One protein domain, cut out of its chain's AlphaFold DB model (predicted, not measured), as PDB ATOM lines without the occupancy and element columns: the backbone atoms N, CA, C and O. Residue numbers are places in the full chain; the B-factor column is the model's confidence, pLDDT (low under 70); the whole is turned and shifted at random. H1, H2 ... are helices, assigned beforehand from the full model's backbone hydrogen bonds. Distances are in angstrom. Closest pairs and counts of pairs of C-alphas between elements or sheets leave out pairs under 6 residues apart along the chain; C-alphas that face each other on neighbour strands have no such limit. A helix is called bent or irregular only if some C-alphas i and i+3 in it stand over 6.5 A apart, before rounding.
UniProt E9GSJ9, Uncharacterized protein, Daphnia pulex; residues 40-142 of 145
ATOM      1  N   HIS A  40      52.923   9.912 -37.878       61.38
ATOM      2  CA  HIS A  40      52.538  11.322 -37.645       61.38
ATOM      3  C   HIS A  40      52.155  11.607 -36.169       61.38
ATOM      4  O   HIS A  40      51.008  11.369 -35.784       61.38
ATOM      5  N   PRO A  41      53.060  12.144 -35.328       64.00
ATOM      6  CA  PRO A  41      52.829  12.289 -33.882       64.00
ATOM      7  C   PRO A  41      51.764  13.336 -33.501       64.00
ATOM      8  O   PRO A  41      51.049  13.160 -32.517       64.00
ATOM      9  N   TYR A  42      51.591  14.392 -34.301       68.88
ATOM     10  CA  TYR A  42      50.626  15.470 -34.030       68.88
ATOM     11  C   TYR A  42      49.162  15.024 -34.191       68.88
ATOM     12  O   TYR A  42      48.287  15.459 -33.447       68.88
ATOM     13  N   LEU A  43      48.887  14.101 -35.119       63.94
ATOM     14  CA  LEU A  43      47.543  13.561 -35.360       63.94
ATOM     15  C   LEU A  43      47.025  12.752 -34.163       63.94
ATOM     16  O   LEU A  43      45.832  12.788 -33.880       63.94
ATOM     17  N   PHE A  44      47.913  12.082 -33.422       61.44
ATOM     18  CA  PHE A  44      47.552  11.351 -32.205       61.44
ATOM     19  C   PHE A  44      47.195  12.294 -31.045       61.44
ATOM     20  O   PHE A  44      46.258  12.015 -30.297       61.44
ATOM     21  N   GLN A  45      47.879  13.438 -30.929       66.69
ATOM     22  CA  GLN A  45      47.552  14.456 -29.926       66.69
ATOM     23  C   GLN A  45      46.180  15.087 -30.178       66.69
ATOM     24  O   GLN A  45      45.364  15.143 -29.258       66.69
ATOM     25  N   PHE A  46      45.880  15.500 -31.414       78.44
ATOM     26  CA  PHE A  46      44.571  16.083 -31.728       78.44
ATOM     27  C   PHE A  46      43.427  15.074 -31.580       78.44
ATOM     28  O   PHE A  46      42.386  15.433 -31.028       78.44
ATOM     29  N   LEU A  47      43.614  13.810 -31.989       73.19
ATOM     30  CA  LEU A  47      42.612  12.758 -31.761       73.19
ATOM     31  C   LEU A  47      42.364  12.536 -30.261       73.19
ATOM     32  O   LEU A  47      41.219  12.454 -29.834       73.19
ATOM     33  N   GLY A  48      43.422  12.471 -29.449       76.75
ATOM     34  CA  GLY A  48      43.297  12.270 -28.004       76.75
ATOM     35  C   GLY A  48      42.558  13.412 -27.304       76.75
ATOM     36  O   GLY A  48      41.661  13.163 -26.500       76.75
ATOM     37  N   ILE A  49      42.889  14.661 -27.644       79.19
ATOM     38  CA  ILE A  49      42.269  15.850 -27.040       79.19
ATOM     39  C   ILE A  49      40.800  15.971 -27.463       79.19
ATOM     40  O   ILE A  49      39.937  16.175 -26.614       79.19
ATOM     41  N   THR A  50      40.490  15.791 -28.750       77.25
ATOM     42  CA  THR A  50      39.112  15.883 -29.273       77.25
ATOM     43  C   THR A  50      38.210  14.769 -28.745       77.25
ATOM     44  O   THR A  50      37.069  15.034 -28.361       77.25
ATOM     45  N   ILE A  51      38.718  13.536 -28.648       78.12
ATOM     46  CA  ILE A  51      37.994  12.414 -28.038       78.12
ATOM     47  C   ILE A  51      37.787  12.670 -26.540       78.12
ATOM     48  O   ILE A  51      36.679  12.485 -26.038       78.12
ATOM     49  N   GLY A  52      38.813  13.151 -25.831       79.25
ATOM     50  CA  GLY A  52      38.721  13.483 -24.408       79.25
ATOM     51  C   GLY A  52      37.678  14.565 -24.119       79.25
ATOM     52  O   GLY A  52      36.832  14.380 -23.242       79.25
ATOM     53  N   LEU A  53      37.679  15.651 -24.900       78.50
ATOM     54  CA  LEU A  53      36.697  16.730 -24.781       78.50
ATOM     55  C   LEU A  53      35.281  16.230 -25.098       78.50
ATOM     56  O   LEU A  53      34.349  16.517 -24.354       78.50
ATOM     57  N   SER A  54      35.126  15.427 -26.158       70.75
ATOM     58  CA  SER A  54      33.822  14.873 -26.547       70.75
ATOM     59  C   SER A  54      33.244  13.966 -25.460       70.75
ATOM     60  O   SER A  54      32.061  14.064 -25.146       70.75
ATOM     61  N   ILE A  55      34.065  13.126 -24.823       71.25
ATOM     62  CA  ILE A  55      33.630  12.264 -23.711       71.25
ATOM     63  C   ILE A  55      33.277  13.097 -22.471       71.25
ATOM     64  O   ILE A  55      32.291  12.802 -21.797       71.25
ATOM     65  N   PHE A  56      34.055  14.139 -22.167       69.94
ATOM     66  CA  PHE A  56      33.817  14.994 -21.004       69.94
ATOM     67  C   PHE A  56      32.525  15.813 -21.143       69.94
ATOM     68  O   PHE A  56      31.723  15.846 -20.213       69.94
ATOM     69  N   PHE A  57      32.269  16.392 -22.320       66.19
ATOM     70  CA  PHE A  57      31.052  17.168 -22.585       66.19
ATOM     71  C   PHE A  57      29.806  16.311 -22.848       66.19
ATOM     72  O   PHE A  57      28.694  16.812 -22.699       66.19
ATOM     73  N   SER A  58      29.952  15.025 -23.184       60.38
ATOM     74  CA  SER A  58      28.788  14.154 -23.412       60.38
ATOM     75  C   SER A  58      28.235  13.507 -22.137       60.38
ATOM     76  O   SER A  58      27.071  13.113 -22.122       60.38
ATOM     77  N   LYS A  59      29.012  13.402 -21.046       60.19
ATOM     78  CA  LYS A  59      28.544  12.823 -19.766       60.19
ATOM     79  C   LYS A  59      27.251  13.431 -19.198       60.19
ATOM     80  O   LYS A  59      26.355  12.647 -18.895       60.19
ATOM     81  N   PRO A  60      27.071  14.765 -19.119       63.19
ATOM     82  CA  PRO A  60      25.832  15.325 -18.570       63.19
ATOM     83  C   PRO A  60      24.592  15.013 -19.424       63.19
ATOM     84  O   PRO A  60      23.476  15.011 -18.911       63.19
ATOM     85  N   ILE A  61      24.767  14.717 -20.718       58.88
ATOM     86  CA  ILE A  61      23.670  14.305 -21.605       58.88
ATOM     87  C   ILE A  61      23.412  12.795 -21.486       58.88
ATOM     88  O   ILE A  61      22.255  12.375 -21.507       58.88
ATOM     89  N   TYR A  62      24.455  11.973 -21.314       57.16
ATOM     90  CA  TYR A  62      24.287  10.528 -21.134       57.16
ATOM     91  C   TYR A  62      23.536  10.188 -19.845       57.16
ATOM     92  O   TYR A  62      22.610   9.385 -19.907       57.16
ATOM     93  N   ASP A  63      23.847  10.824 -18.714       58.16
ATOM     94  CA  ASP A  63      23.248  10.454 -17.422       58.16
ATOM     95  C   ASP A  63      21.723  10.706 -17.371       58.16
ATOM     96  O   ASP A  63      20.972   9.889 -16.832       58.16
ATOM     97  N   ASN A  64      21.240  11.778 -18.016       55.81
ATOM     98  CA  ASN A  64      19.811  12.125 -18.074       55.81
ATOM     99  C   ASN A  64      18.979  11.235 -19.017       55.81
ATOM    100  O   ASN A  64      17.760  11.180 -18.880       55.81
ATOM    101  N   ILE A  65      19.605  10.535 -19.969       55.06
ATOM    102  CA  ILE A  65      18.928   9.591 -20.880       55.06
ATOM    103  C   ILE A  65      19.054   8.146 -20.355       55.06
ATOM    104  O   ILE A  65      18.144   7.329 -20.512       55.06
ATOM    105  N   VAL A  66      20.168   7.837 -19.685       54.28
ATOM    106  CA  VAL A  66      20.483   6.539 -19.065       54.28
ATOM    107  C   VAL A  66      19.527   6.256 -17.901       54.28
ATOM    108  O   VAL A  66      18.859   5.230 -17.913       54.28
ATOM    109  N   ASN A  67      19.341   7.169 -16.942       50.97
ATOM    110  CA  ASN A  67      18.500   6.888 -15.764       50.97
ATOM    111  C   ASN A  67      17.013   6.634 -16.077       50.97
ATOM    112  O   ASN A  67      16.345   5.918 -15.332       50.97
ATOM    113  N   THR A  68      16.498   7.148 -17.193       48.00
ATOM    114  CA  THR A  68      15.105   6.945 -17.627       48.00
ATOM    115  C   THR A  68      14.898   5.633 -18.395       48.00
ATOM    116  O   THR A  68      13.757   5.232 -18.604       48.00
ATOM    117  N   SER A  69      15.972   4.950 -18.820       49.56
ATOM    118  CA  SER A  69      15.904   3.791 -19.727       49.56
ATOM    119  C   SER A  69      16.193   2.423 -19.081       49.56
ATOM    120  O   SER A  69      15.724   1.417 -19.604       49.56
ATOM    121  N   TYR A  70      16.823   2.326 -17.898       49.75
ATOM    122  CA  TYR A  70      17.014   1.027 -17.196       49.75
ATOM    123  C   TYR A  70      15.787   0.533 -16.406       49.75
ATOM    124  O   TYR A  70      15.885  -0.422 -15.637       49.75
ATOM    125  N   GLY A  71      14.624   1.165 -16.586       37.09
ATOM    126  CA  GLY A  71      13.340   0.679 -16.070       37.09
ATOM    127  C   GLY A  71      12.648  -0.346 -16.976       37.09
ATOM    128  O   GLY A  71      11.618  -0.893 -16.589       37.09
ATOM    129  N   ALA A  72      13.185  -0.628 -18.165       35.56
ATOM    130  CA  ALA A  72      12.572  -1.539 -19.121       35.56
ATOM    131  C   ALA A  72      13.596  -2.536 -19.674       35.56
ATOM    132  O   ALA A  72      14.720  -2.191 -20.023       35.56
ATOM    133  N   LEU A  73      13.182  -3.800 -19.740       50.72
ATOM    134  CA  LEU A  73      13.848  -4.881 -20.458       50.72
ATOM    135  C   LEU A  73      14.218  -4.424 -21.881       50.72
ATOM    136  O   LEU A  73      13.328  -4.337 -22.724       50.72
ATOM    137  N   GLU A  74      15.498  -4.177 -22.175       39.66
ATOM    138  CA  GLU A  74      15.930  -3.901 -23.551       39.66
ATOM    139  C   GLU A  74      16.869  -4.991 -24.078       39.66
ATOM    140  O   GLU A  74      17.998  -5.195 -23.621       39.66
ATOM    141  N   GLU A  75      16.332  -5.738 -25.045       44.72
ATOM    142  CA  GLU A  75      17.041  -6.709 -25.860       44.72
ATOM    143  C   GLU A  75      18.204  -6.052 -26.626       44.72
ATOM    144  O   GLU A  75      18.067  -4.946 -27.154       44.72
ATOM    145  N   PRO A  76      19.355  -6.735 -26.768       50.31
ATOM    146  CA  PRO A  76      20.489  -6.194 -27.502       50.31
ATOM    147  C   PRO A  76      20.148  -5.977 -28.985       50.31
ATOM    148  O   PRO A  76      19.827  -6.910 -29.725       50.31
ATOM    149  N   LYS A  77      20.283  -4.715 -29.407       52.06
ATOM    150  CA  LYS A  77      20.168  -4.178 -30.771       52.06
ATOM    151  C   LYS A  77      20.736  -5.135 -31.833       52.06
ATOM    152  O   LYS A  77      21.933  -5.419 -31.889       52.06
ATOM    153  N   LYS A  78      19.839  -5.613 -32.697       51.94
ATOM    154  CA  LYS A  78      20.041  -6.609 -33.759       51.94
ATOM    155  C   LYS A  78      20.937  -6.082 -34.895       51.94
ATOM    156  O   LYS A  78      20.442  -5.650 -35.930       51.94
ATOM    157  N   LEU A  79      22.257  -6.177 -34.743       54.41
ATOM    158  CA  LEU A  79      23.166  -6.308 -35.890       54.41
ATOM    159  C   LEU A  79      23.150  -7.784 -36.294       54.41
ATOM    160  O   LEU A  79      23.528  -8.651 -35.505       54.41
ATOM    161  N   ILE A  80      22.625  -8.083 -37.484       57.50
ATOM    162  CA  ILE A  80      22.400  -9.450 -37.970       57.50
ATOM    163  C   ILE A  80      23.751 -10.087 -38.322       57.50
ATOM    164  O   ILE A  80      24.140 -10.185 -39.477       57.50
ATOM    165  N   MET A  81      24.492 -10.514 -37.302       74.50
ATOM    166  CA  MET A  81      25.482 -11.567 -37.456       74.50
ATOM    167  C   MET A  81      24.807 -12.890 -37.122       74.50
ATOM    168  O   MET A  81      24.591 -13.225 -35.955       74.50
ATOM    169  N   ASP A  82      24.497 -13.672 -38.155       79.75
ATOM    170  CA  ASP A  82      23.909 -15.006 -37.997       79.75
ATOM    171  C   ASP A  82      24.804 -15.941 -37.176       79.75
ATOM    172  O   ASP A  82      24.309 -16.840 -36.496       79.75
ATOM    173  N   SER A  83      26.118 -15.708 -37.184       80.31
ATOM    174  CA  SER A  83      27.084 -16.397 -36.325       80.31
ATOM    175  C   SER A  83      26.831 -16.121 -34.839       80.31
ATOM    176  O   SER A  83      26.719 -17.063 -34.053       80.31
ATOM    177  N   VAL A  84      26.668 -14.849 -34.462       80.31
ATOM    178  CA  VAL A  84      26.385 -14.422 -33.084       80.31
ATOM    179  C   VAL A  84      25.009 -14.905 -32.654       80.31
ATOM    180  O   VAL A  84      24.881 -15.468 -31.572       80.31
ATOM    181  N   ARG A  85      23.998 -14.800 -33.524       80.69
ATOM    182  CA  ARG A  85      22.646 -15.295 -33.235       80.69
ATOM    183  C   ARG A  85      22.641 -16.804 -32.982       80.69
ATOM    184  O   ARG A  85      22.072 -17.253 -31.992       80.69
ATOM    185  N   LYS A  86      23.327 -17.591 -33.820       82.50
ATOM    186  CA  LYS A  86      23.475 -19.048 -33.635       82.50
ATOM    187  C   LYS A  86      24.225 -19.393 -32.345       82.50
ATOM    188  O   LYS A  86      23.838 -20.343 -31.667       82.50
ATOM    189  N   ALA A  87      25.273 -18.644 -31.998       80.56
ATOM    190  CA  ALA A  87      26.006 -18.835 -30.747       80.56
ATOM    191  C   ALA A  87      25.139 -18.497 -29.522       80.56
ATOM    192  O   ALA A  87      25.073 -19.277 -28.575       80.56
ATOM    193  N   GLN A  88      24.403 -17.388 -29.577       82.06
ATOM    194  CA  GLN A  88      23.515 -16.945 -28.508       82.06
ATOM    195  C   GLN A  88      22.379 -17.943 -28.268       82.06
ATOM    196  O   GLN A  88      22.083 -18.258 -27.120       82.06
ATOM    197  N   THR A  89      21.790 -18.518 -29.323       81.06
ATOM    198  CA  THR A  89      20.768 -19.568 -29.178       81.06
ATOM    199  C   THR A  89      21.299 -20.796 -28.433       81.06
ATOM    200  O   THR A  89      20.580 -21.359 -27.614       81.06
ATOM    201  N   ARG A  90      22.562 -21.191 -28.650       80.69
ATOM    202  CA  ARG A  90      23.189 -22.302 -27.904       80.69
ATOM    203  C   ARG A  90      23.417 -21.945 -26.436       80.69
ATOM    204  O   ARG A  90      23.190 -22.777 -25.566       80.69
ATOM    205  N   LEU A  91      23.814 -20.701 -26.161       82.38
ATOM    206  CA  LEU A  91      24.035 -20.209 -24.799       82.38
ATOM    207  C   LEU A  91      22.734 -20.070 -23.996       82.38
ATOM    208  O   LEU A  91      22.748 -20.302 -22.793       82.38
ATOM    209  N   LYS A  92      21.593 -19.782 -24.638       84.12
ATOM    210  CA  LYS A  92      20.285 -19.704 -23.956       84.12
ATOM    211  C   LYS A  92      19.872 -21.012 -23.265       84.12
ATOM    212  O   LYS A  92      19.130 -20.966 -22.292       84.12
ATOM    213  N   VAL A  93      20.361 -22.159 -23.738       85.75
ATOM    214  CA  VAL A  93      20.064 -23.490 -23.167       85.75
ATOM    215  C   VAL A  93      20.988 -23.828 -21.986       85.75
ATOM    216  O   VAL A  93      20.662 -24.653 -21.136       85.75
ATOM    217  N   PHE A  94      22.126 -23.145 -21.871       81.94
ATOM    218  CA  PHE A  94      23.108 -23.359 -20.811       81.94
ATOM    219  C   PHE A  94      22.571 -23.245 -19.366       81.94
ATOM    220  O   PHE A  94      22.897 -24.126 -18.568       81.94
ATOM    221  N   PRO A  95      21.727 -22.260 -18.984       85.62
ATOM    222  CA  PRO A  95      21.157 -22.215 -17.632       85.62
ATOM    223  C   PRO A  95      20.309 -23.447 -17.288       85.62
ATOM    224  O   PRO A  95      20.304 -23.871 -16.134       85.62
ATOM    225  N   GLN A  96      19.633 -24.057 -18.270       85.31
ATOM    226  CA  GLN A  96      18.883 -25.300 -18.059       85.31
ATOM    227  C   GLN A  96      19.836 -26.480 -17.814       85.31
ATOM    228  O   GLN A  96      19.647 -27.233 -16.864       85.31
ATOM    229  N   LEU A  97      20.926 -26.577 -18.584       86.38
ATOM    230  CA  LEU A  97      21.967 -27.597 -18.385       86.38
ATOM    231  C   LEU A  97      22.633 -27.500 -17.003       86.38
ATOM    232  O   LEU A  97      22.938 -28.516 -16.381       86.38
ATOM    233  N   LEU A  98      22.863 -26.280 -16.514       85.69
ATOM    234  CA  LEU A  98      23.412 -26.058 -15.178       85.69
ATOM    235  C   LEU A  98      22.415 -26.399 -14.069       85.69
ATOM    236  O   LEU A  98      22.830 -26.895 -13.024       85.69
ATOM    237  N   ALA A  99      21.120 -26.162 -14.286       88.44
ATOM    238  CA  ALA A  99      20.089 -26.541 -13.327       88.44
ATOM    239  C   ALA A  99      20.056 -28.064 -13.109       88.44
ATOM    240  O   ALA A  99      19.963 -28.503 -11.962       88.44
ATOM    241  N   ASP A 100      20.228 -28.848 -14.177       87.75
ATOM    242  CA  ASP A 100      20.320 -30.313 -14.114       87.75
ATOM    243  C   ASP A 100      21.597 -30.797 -13.404       87.75
ATOM    244  O   ASP A 100      21.609 -31.851 -12.766       87.75
ATOM    245  N   CYS A 101      22.680 -30.021 -13.490       91.94
ATOM    246  CA  CYS A 101      23.994 -30.336 -12.927       91.94
ATOM    247  C   CYS A 101      24.310 -29.557 -11.639       91.94
ATOM    248  O   CYS A 101      25.479 -29.327 -11.320       91.94
ATOM    249  N   GLY A 102      23.285 -29.172 -10.872       91.69
ATOM    250  CA  GLY A 102      23.448 -28.346  -9.671       91.69
ATOM    251  C   GLY A 102      24.348 -28.964  -8.594       91.69
ATOM    252  O   GLY A 102      25.155 -28.257  -8.001       91.69
ATOM    253  N   GLY A 103      24.270 -30.281  -8.377       92.69
ATOM    254  CA  GLY A 103      25.106 -30.999  -7.402       92.69
ATOM    255  C   GLY A 103      26.616 -30.815  -7.626       92.69
ATOM    256  O   GLY A 103      27.273 -30.211  -6.779       92.69
ATOM    257  N   PRO A 104      27.174 -31.262  -8.770       91.81
ATOM    258  CA  PRO A 104      28.601 -31.093  -9.053       91.81
ATOM    259  C   PRO A 104      29.012 -29.618  -9.213       91.81
ATOM    260  O   PRO A 104      30.163 -29.271  -8.962       91.81
ATOM    261  N   ALA A 105      28.084 -28.724  -9.578       90.69
ATOM    262  CA  ALA A 105      28.361 -27.289  -9.638       90.69
ATOM    263  C   ALA A 105      28.625 -26.693  -8.247       90.69
ATOM    264  O   ALA A 105      29.536 -25.881  -8.088       90.69
ATOM    265  N   ILE A 106      27.866 -27.124  -7.236       92.12
ATOM    266  CA  ILE A 106      28.053 -26.694  -5.846       92.12
ATOM    267  C   ILE A 106      29.384 -27.215  -5.297       92.12
ATOM    268  O   ILE A 106      30.103 -26.458  -4.647       92.12
ATOM    269  N   SER A 107      29.746 -28.472  -5.565       92.56
ATOM    270  CA  SER A 107      31.030 -29.029  -5.112       92.56
ATOM    271  C   SER A 107      32.226 -28.295  -5.727       92.56
ATOM    272  O   SER A 107      33.157 -27.920  -5.011       92.56
ATOM    273  N   TYR A 108      32.153 -27.964  -7.021       91.19
ATOM    274  CA  TYR A 108      33.154 -27.121  -7.674       91.19
ATOM    275  C   TYR A 108      33.226 -25.719  -7.053       91.19
ATOM    276  O   TYR A 108      34.314 -25.257  -6.711       91.19
ATOM    277  N   ALA A 109      32.082 -25.062  -6.839       90.50
ATOM    278  CA  ALA A 109      32.035 -23.735  -6.225       90.50
ATOM    279  C   ALA A 109      32.645 -23.730  -4.815       90.50
ATOM    280  O   ALA A 109      33.430 -22.842  -4.494       90.50
ATOM    281  N   LYS A 110      32.361 -24.754  -4.000       92.31
ATOM    282  CA  LYS A 110      32.967 -24.918  -2.670       92.31
ATOM    283  C   LYS A 110      34.490 -25.003  -2.747       92.31
ATOM    284  O   LYS A 110      35.166 -24.304  -2.002       92.31
ATOM    285  N   CYS A 111      35.032 -25.799  -3.669       89.44
ATOM    286  CA  CYS A 111      36.481 -25.913  -3.844       89.44
ATOM    287  C   CYS A 111      37.128 -24.573  -4.242       89.44
ATOM    288  O   CYS A 111      38.190 -24.224  -3.729       89.44
ATOM    289  N   VAL A 112      36.467 -23.804  -5.114       89.25
ATOM    290  CA  VAL A 112      36.966 -22.504  -5.586       89.25
ATOM    291  C   VAL A 112      36.917 -21.434  -4.491       89.25
ATOM    292  O   VAL A 112      37.840 -20.638  -4.384       89.25
ATOM    293  N   VAL A 113      35.866 -21.419  -3.666       89.88
ATOM    294  CA  VAL A 113      35.688 -20.413  -2.601       89.88
ATOM    295  C   VAL A 113      36.669 -20.614  -1.445       89.88
ATOM    296  O   VAL A 113      37.082 -19.642  -0.822       89.88
ATOM    297  N   VAL A 114      37.070 -21.855  -1.161       87.88
ATOM    298  CA  VAL A 114      37.996 -22.169  -0.058       87.88
ATOM    299  C   VAL A 114      39.443 -21.751  -0.370       87.88
ATOM    300  O   VAL A 114      40.241 -21.588   0.549       87.88
ATOM    301  N   GLN A 115      39.811 -21.564  -1.643       80.56
ATOM    302  CA  GLN A 115      41.191 -21.276  -2.038       80.56
ATOM    303  C   GLN A 115      41.406 -19.803  -2.401       80.56
ATOM    304  O   GLN A 115      40.892 -19.313  -3.401       80.56
ATOM    305  N   GLU A 116      42.272 -19.120  -1.650       72.31
ATOM    306  CA  GLU A 116      42.673 -17.731  -1.932       72.31
ATOM    307  C   GLU A 116      43.646 -17.619  -3.125       72.31
ATOM    308  O   GLU A 116      43.668 -16.610  -3.826       72.31
ATOM    309  N   ASN A 117      44.422 -18.676  -3.406       72.19
ATOM    310  CA  ASN A 117      45.392 -18.740  -4.507       72.19
ATOM    311  C   ASN A 117      45.067 -19.896  -5.464       72.19
ATOM    312  O   ASN A 117      45.682 -20.965  -5.417       72.19
ATOM    313  N   LEU A 118      44.092 -19.676  -6.346       75.56
ATOM    314  CA  LEU A 118      43.644 -20.667  -7.327       75.56
ATOM    315  C   LEU A 118      44.736 -20.951  -8.368       75.56
ATOM    316  O   LEU A 118      44.897 -20.227  -9.352       75.56
ATOM    317  N   LYS A 119      45.474 -22.050  -8.183       77.69
ATOM    318  CA  LYS A 119      46.281 -22.639  -9.259       77.69
ATOM    319  C   LYS A 119      45.341 -23.285 -10.278       77.69
ATOM    320  O   LYS A 119      44.332 -23.878  -9.903       77.69
ATOM    321  N   GLN A 120      45.707 -23.241 -11.560       72.69
ATOM    322  CA  GLN A 120      44.885 -23.697 -12.696       72.69
ATOM    323  C   GLN A 120      44.348 -25.139 -12.555       72.69
ATOM    324  O   GLN A 120      43.331 -25.483 -13.149       72.69
ATOM    325  N   ASN A 121      45.001 -25.959 -11.725       78.88
ATOM    326  CA  ASN A 121      44.706 -27.376 -11.540       78.88
ATOM    327  C   ASN A 121      44.158 -27.744 -10.146       78.88
ATOM    328  O   ASN A 121      44.025 -28.925  -9.834       78.88
ATOM    329  N   ALA A 122      43.862 -26.768  -9.286       84.19
ATOM    330  CA  ALA A 122      43.594 -27.049  -7.877       84.19
ATOM    331  C   ALA A 122      42.216 -27.687  -7.598       84.19
ATOM    332  O   ALA A 122      42.078 -28.418  -6.624       84.19
ATOM    333  N   CYS A 123      41.220 -27.462  -8.464       89.06
ATOM    334  CA  CYS A 123      39.857 -28.012  -8.342       89.06
ATOM    335  C   CYS A 123      39.467 -28.901  -9.539       89.06
ATOM    336  O   CYS A 123      38.305 -28.948  -9.946       89.06
ATOM    337  N   LEU A 124      40.441 -29.593 -10.143       91.19
ATOM    338  CA  LEU A 124      40.220 -30.371 -11.370       91.19
ATOM    339  C   LEU A 124      39.229 -31.520 -11.205       91.19
ATOM    340  O   LEU A 124      38.498 -31.818 -12.147       91.19
ATOM    341  N   GLN A 125      39.217 -32.184 -10.050       92.31
ATOM    342  CA  GLN A 125      38.333 -33.323  -9.816       92.31
ATOM    343  C   GLN A 125      36.863 -32.893  -9.898       92.31
ATOM    344  O   GLN A 125      36.131 -33.382 -10.758       92.31
ATOM    345  N   GLU A 126      36.488 -31.889  -9.105       92.19
ATOM    346  CA  GLU A 126      35.140 -31.309  -9.089       92.19
ATOM    347  C   GLU A 126      34.746 -30.734 -10.456       92.19
ATOM    348  O   GLU A 126      33.630 -30.924 -10.947       92.19
ATOM    349  N   PHE A 127      35.697 -30.082 -11.131       92.62
ATOM    350  CA  PHE A 127      35.481 -29.554 -12.473       92.62
ATOM    351  C   PHE A 127      35.197 -30.659 -13.499       92.62
ATOM    352  O   PHE A 127      34.317 -30.515 -14.351       92.62
ATOM    353  N   ASN A 128      35.918 -31.780 -13.433       94.62
ATOM    354  CA  ASN A 128      35.735 -32.897 -14.354       94.62
ATOM    355  C   ASN A 128      34.372 -33.570 -14.172       94.62
ATOM    356  O   ASN A 128      33.754 -33.971 -15.161       94.62
ATOM    357  N   GLU A 129      33.882 -33.680 -12.940       95.06
ATOM    358  CA  GLU A 129      32.545 -34.209 -12.656       95.06
ATOM    359  C   GLU A 129      31.446 -33.287 -13.186       95.06
ATOM    360  O   GLU A 129      30.545 -33.737 -13.904       95.06
ATOM    361  N   LEU A 130      31.580 -31.980 -12.944       93.44
ATOM    362  CA  LEU A 130      30.686 -30.968 -13.498       93.44
ATOM    363  C   LEU A 130      30.671 -31.010 -15.030       93.44
ATOM    364  O   LEU A 130      29.606 -31.073 -15.651       93.44
ATOM    365  N   ARG A 131      31.848 -31.060 -15.657       92.12
ATOM    366  CA  ARG A 131      31.996 -31.130 -17.114       92.12
ATOM    367  C   ARG A 131      31.347 -32.384 -17.699       92.12
ATOM    368  O   ARG A 131      30.665 -32.301 -18.724       92.12
ATOM    369  N   LYS A 132      31.533 -33.548 -17.067       94.94
ATOM    370  CA  LYS A 132      30.888 -34.805 -17.484       94.94
ATOM    371  C   LYS A 132      29.366 -34.686 -17.429       94.94
ATOM    372  O   LYS A 132      28.697 -35.106 -18.376       94.94
ATOM    373  N   CYS A 133      28.830 -34.087 -16.366       93.81
ATOM    374  CA  CYS A 133      27.396 -33.862 -16.229       93.81
ATOM    375  C   CYS A 133      26.857 -32.949 -17.339       93.81
ATOM    376  O   CYS A 133      25.921 -33.336 -18.040       93.81
ATOM    377  N   ILE A 134      27.503 -31.802 -17.581       91.25
ATOM    378  CA  ILE A 134      27.085 -30.841 -18.613       91.25
ATOM    379  C   ILE A 134      27.116 -31.485 -20.002       91.25
ATOM    380  O   ILE A 134      26.140 -31.384 -20.740       91.25
ATOM    381  N   HIS A 135      28.181 -32.211 -20.361       92.06
ATOM    382  CA  HIS A 135      28.230 -32.903 -21.655       92.06
ATOM    383  C   HIS A 135      27.156 -33.992 -21.781       92.06
ATOM    384  O   HIS A 135      26.634 -34.205 -22.876       92.06
ATOM    385  N   LYS A 136      26.806 -34.689 -20.694       93.88
ATOM    386  CA  LYS A 136      25.720 -35.679 -20.701       93.88
ATOM    387  C   LYS A 136      24.359 -35.004 -20.881       93.88
ATOM    388  O   LYS A 136      23.567 -35.476 -21.693       93.88
ATOM    389  N   ALA A 137      24.098 -33.907 -20.174       90.94
ATOM    390  CA  ALA A 137      22.866 -33.129 -20.295       90.94
ATOM    391  C   ALA A 137      22.733 -32.499 -21.694       90.94
ATOM    392  O   ALA A 137      21.688 -32.592 -22.331       90.94
ATOM    393  N   ALA A 138      23.830 -31.988 -22.247       90.12
ATOM    394  CA  ALA A 138      23.873 -31.408 -23.583       90.12
ATOM    395  C   ALA A 138      23.512 -32.405 -24.688       90.12
ATOM    396  O   ALA A 138      22.766 -32.070 -25.607       90.12
ATOM    397  N   ARG A 139      23.989 -33.653 -24.568       90.38
ATOM    398  CA  ARG A 139      23.608 -34.738 -25.485       90.38
ATOM    399  C   ARG A 139      22.117 -35.062 -25.411       90.38
ATOM    400  O   ARG A 139      21.541 -35.374 -26.442       90.38
ATOM    401  N   LYS A 140      21.496 -34.967 -24.229       88.94
ATOM    402  CA  LYS A 140      20.051 -35.200 -24.063       88.94
ATOM    403  C   LYS A 140      19.207 -34.121 -24.748       88.94
ATOM    404  O   LYS A 140      18.192 -34.452 -25.343       88.94
ATOM    405  N   ILE A 141      19.633 -32.857 -24.676       85.25
ATOM    406  CA  ILE A 141      18.908 -31.715 -25.267       85.25
ATOM    407  C   ILE A 141      19.250 -31.525 -26.761       85.25
ATOM    408  O   ILE A 141      18.561 -30.811 -27.484       85.25
ATOM    409  N   GLY A 142      20.305 -32.180 -27.262       82.19
ATOM    410  CA  GLY A 142      20.732 -32.079 -28.663       82.19
ATOM    411  C   GLY A 142      21.533 -30.810 -28.982       82.19
ATOM    412  O   GLY A 142      21.691 -30.445 -30.146       82.19
TER     413      GLY A 142
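This is residues 40 to 142 of the 145 residues of an uncharacterized protein of Daphnia pulex (UniProt E9GSJ9). An open arch: the kinked helix H1 stands free at one end, and the long link 67 to 81 and H2 lead across to a helical hairpin, H3 and H4, at the other. The printed part has 103 residues with four named helices, H1 to H4 in order, and no named strand: all helix. It is extended, with a radius of gyration of the C-alphas of 22.8 A and spans of 55 by 35 by 33 A.

H1, residues 41 to 66, is apart from H2, 82 to 100, H3, 102 to 114, and H4, 124 to 141. H2 touches H4 with residues 97 to 100 alone, closest C-alphas Leu 97 and Ala 137, 5.9 A, at a steep tilt of 68 degrees, only just short of about perpendicular. H4 touches H3 with residues 126 to 133 alone, opposite ways at a shallow tilt of 26 degrees, closest C-alphas Tyr 108 and Glu 126, 4.8 A. Every O i to N i+4 pair is within hydrogen-bond range in H3 and H4, 17 of 22 in H1, 11 of 15 in H2.

H1 spans 36.0 A from C-alpha 41 at (52.829, 12.289, -33.882), H2 28.6 A, H3 18.5 A, and H4 25.5 A to C-alpha 141 at (18.908, -31.715, -25.267). H1 and H2 are only just irregular: C-alphas 57 and 60 are 6.8 A apart, 92 and 95 6.9 A.

The printed part has no cut; pLDDT is under 70 at residues 40 to 45 and 56 to 80.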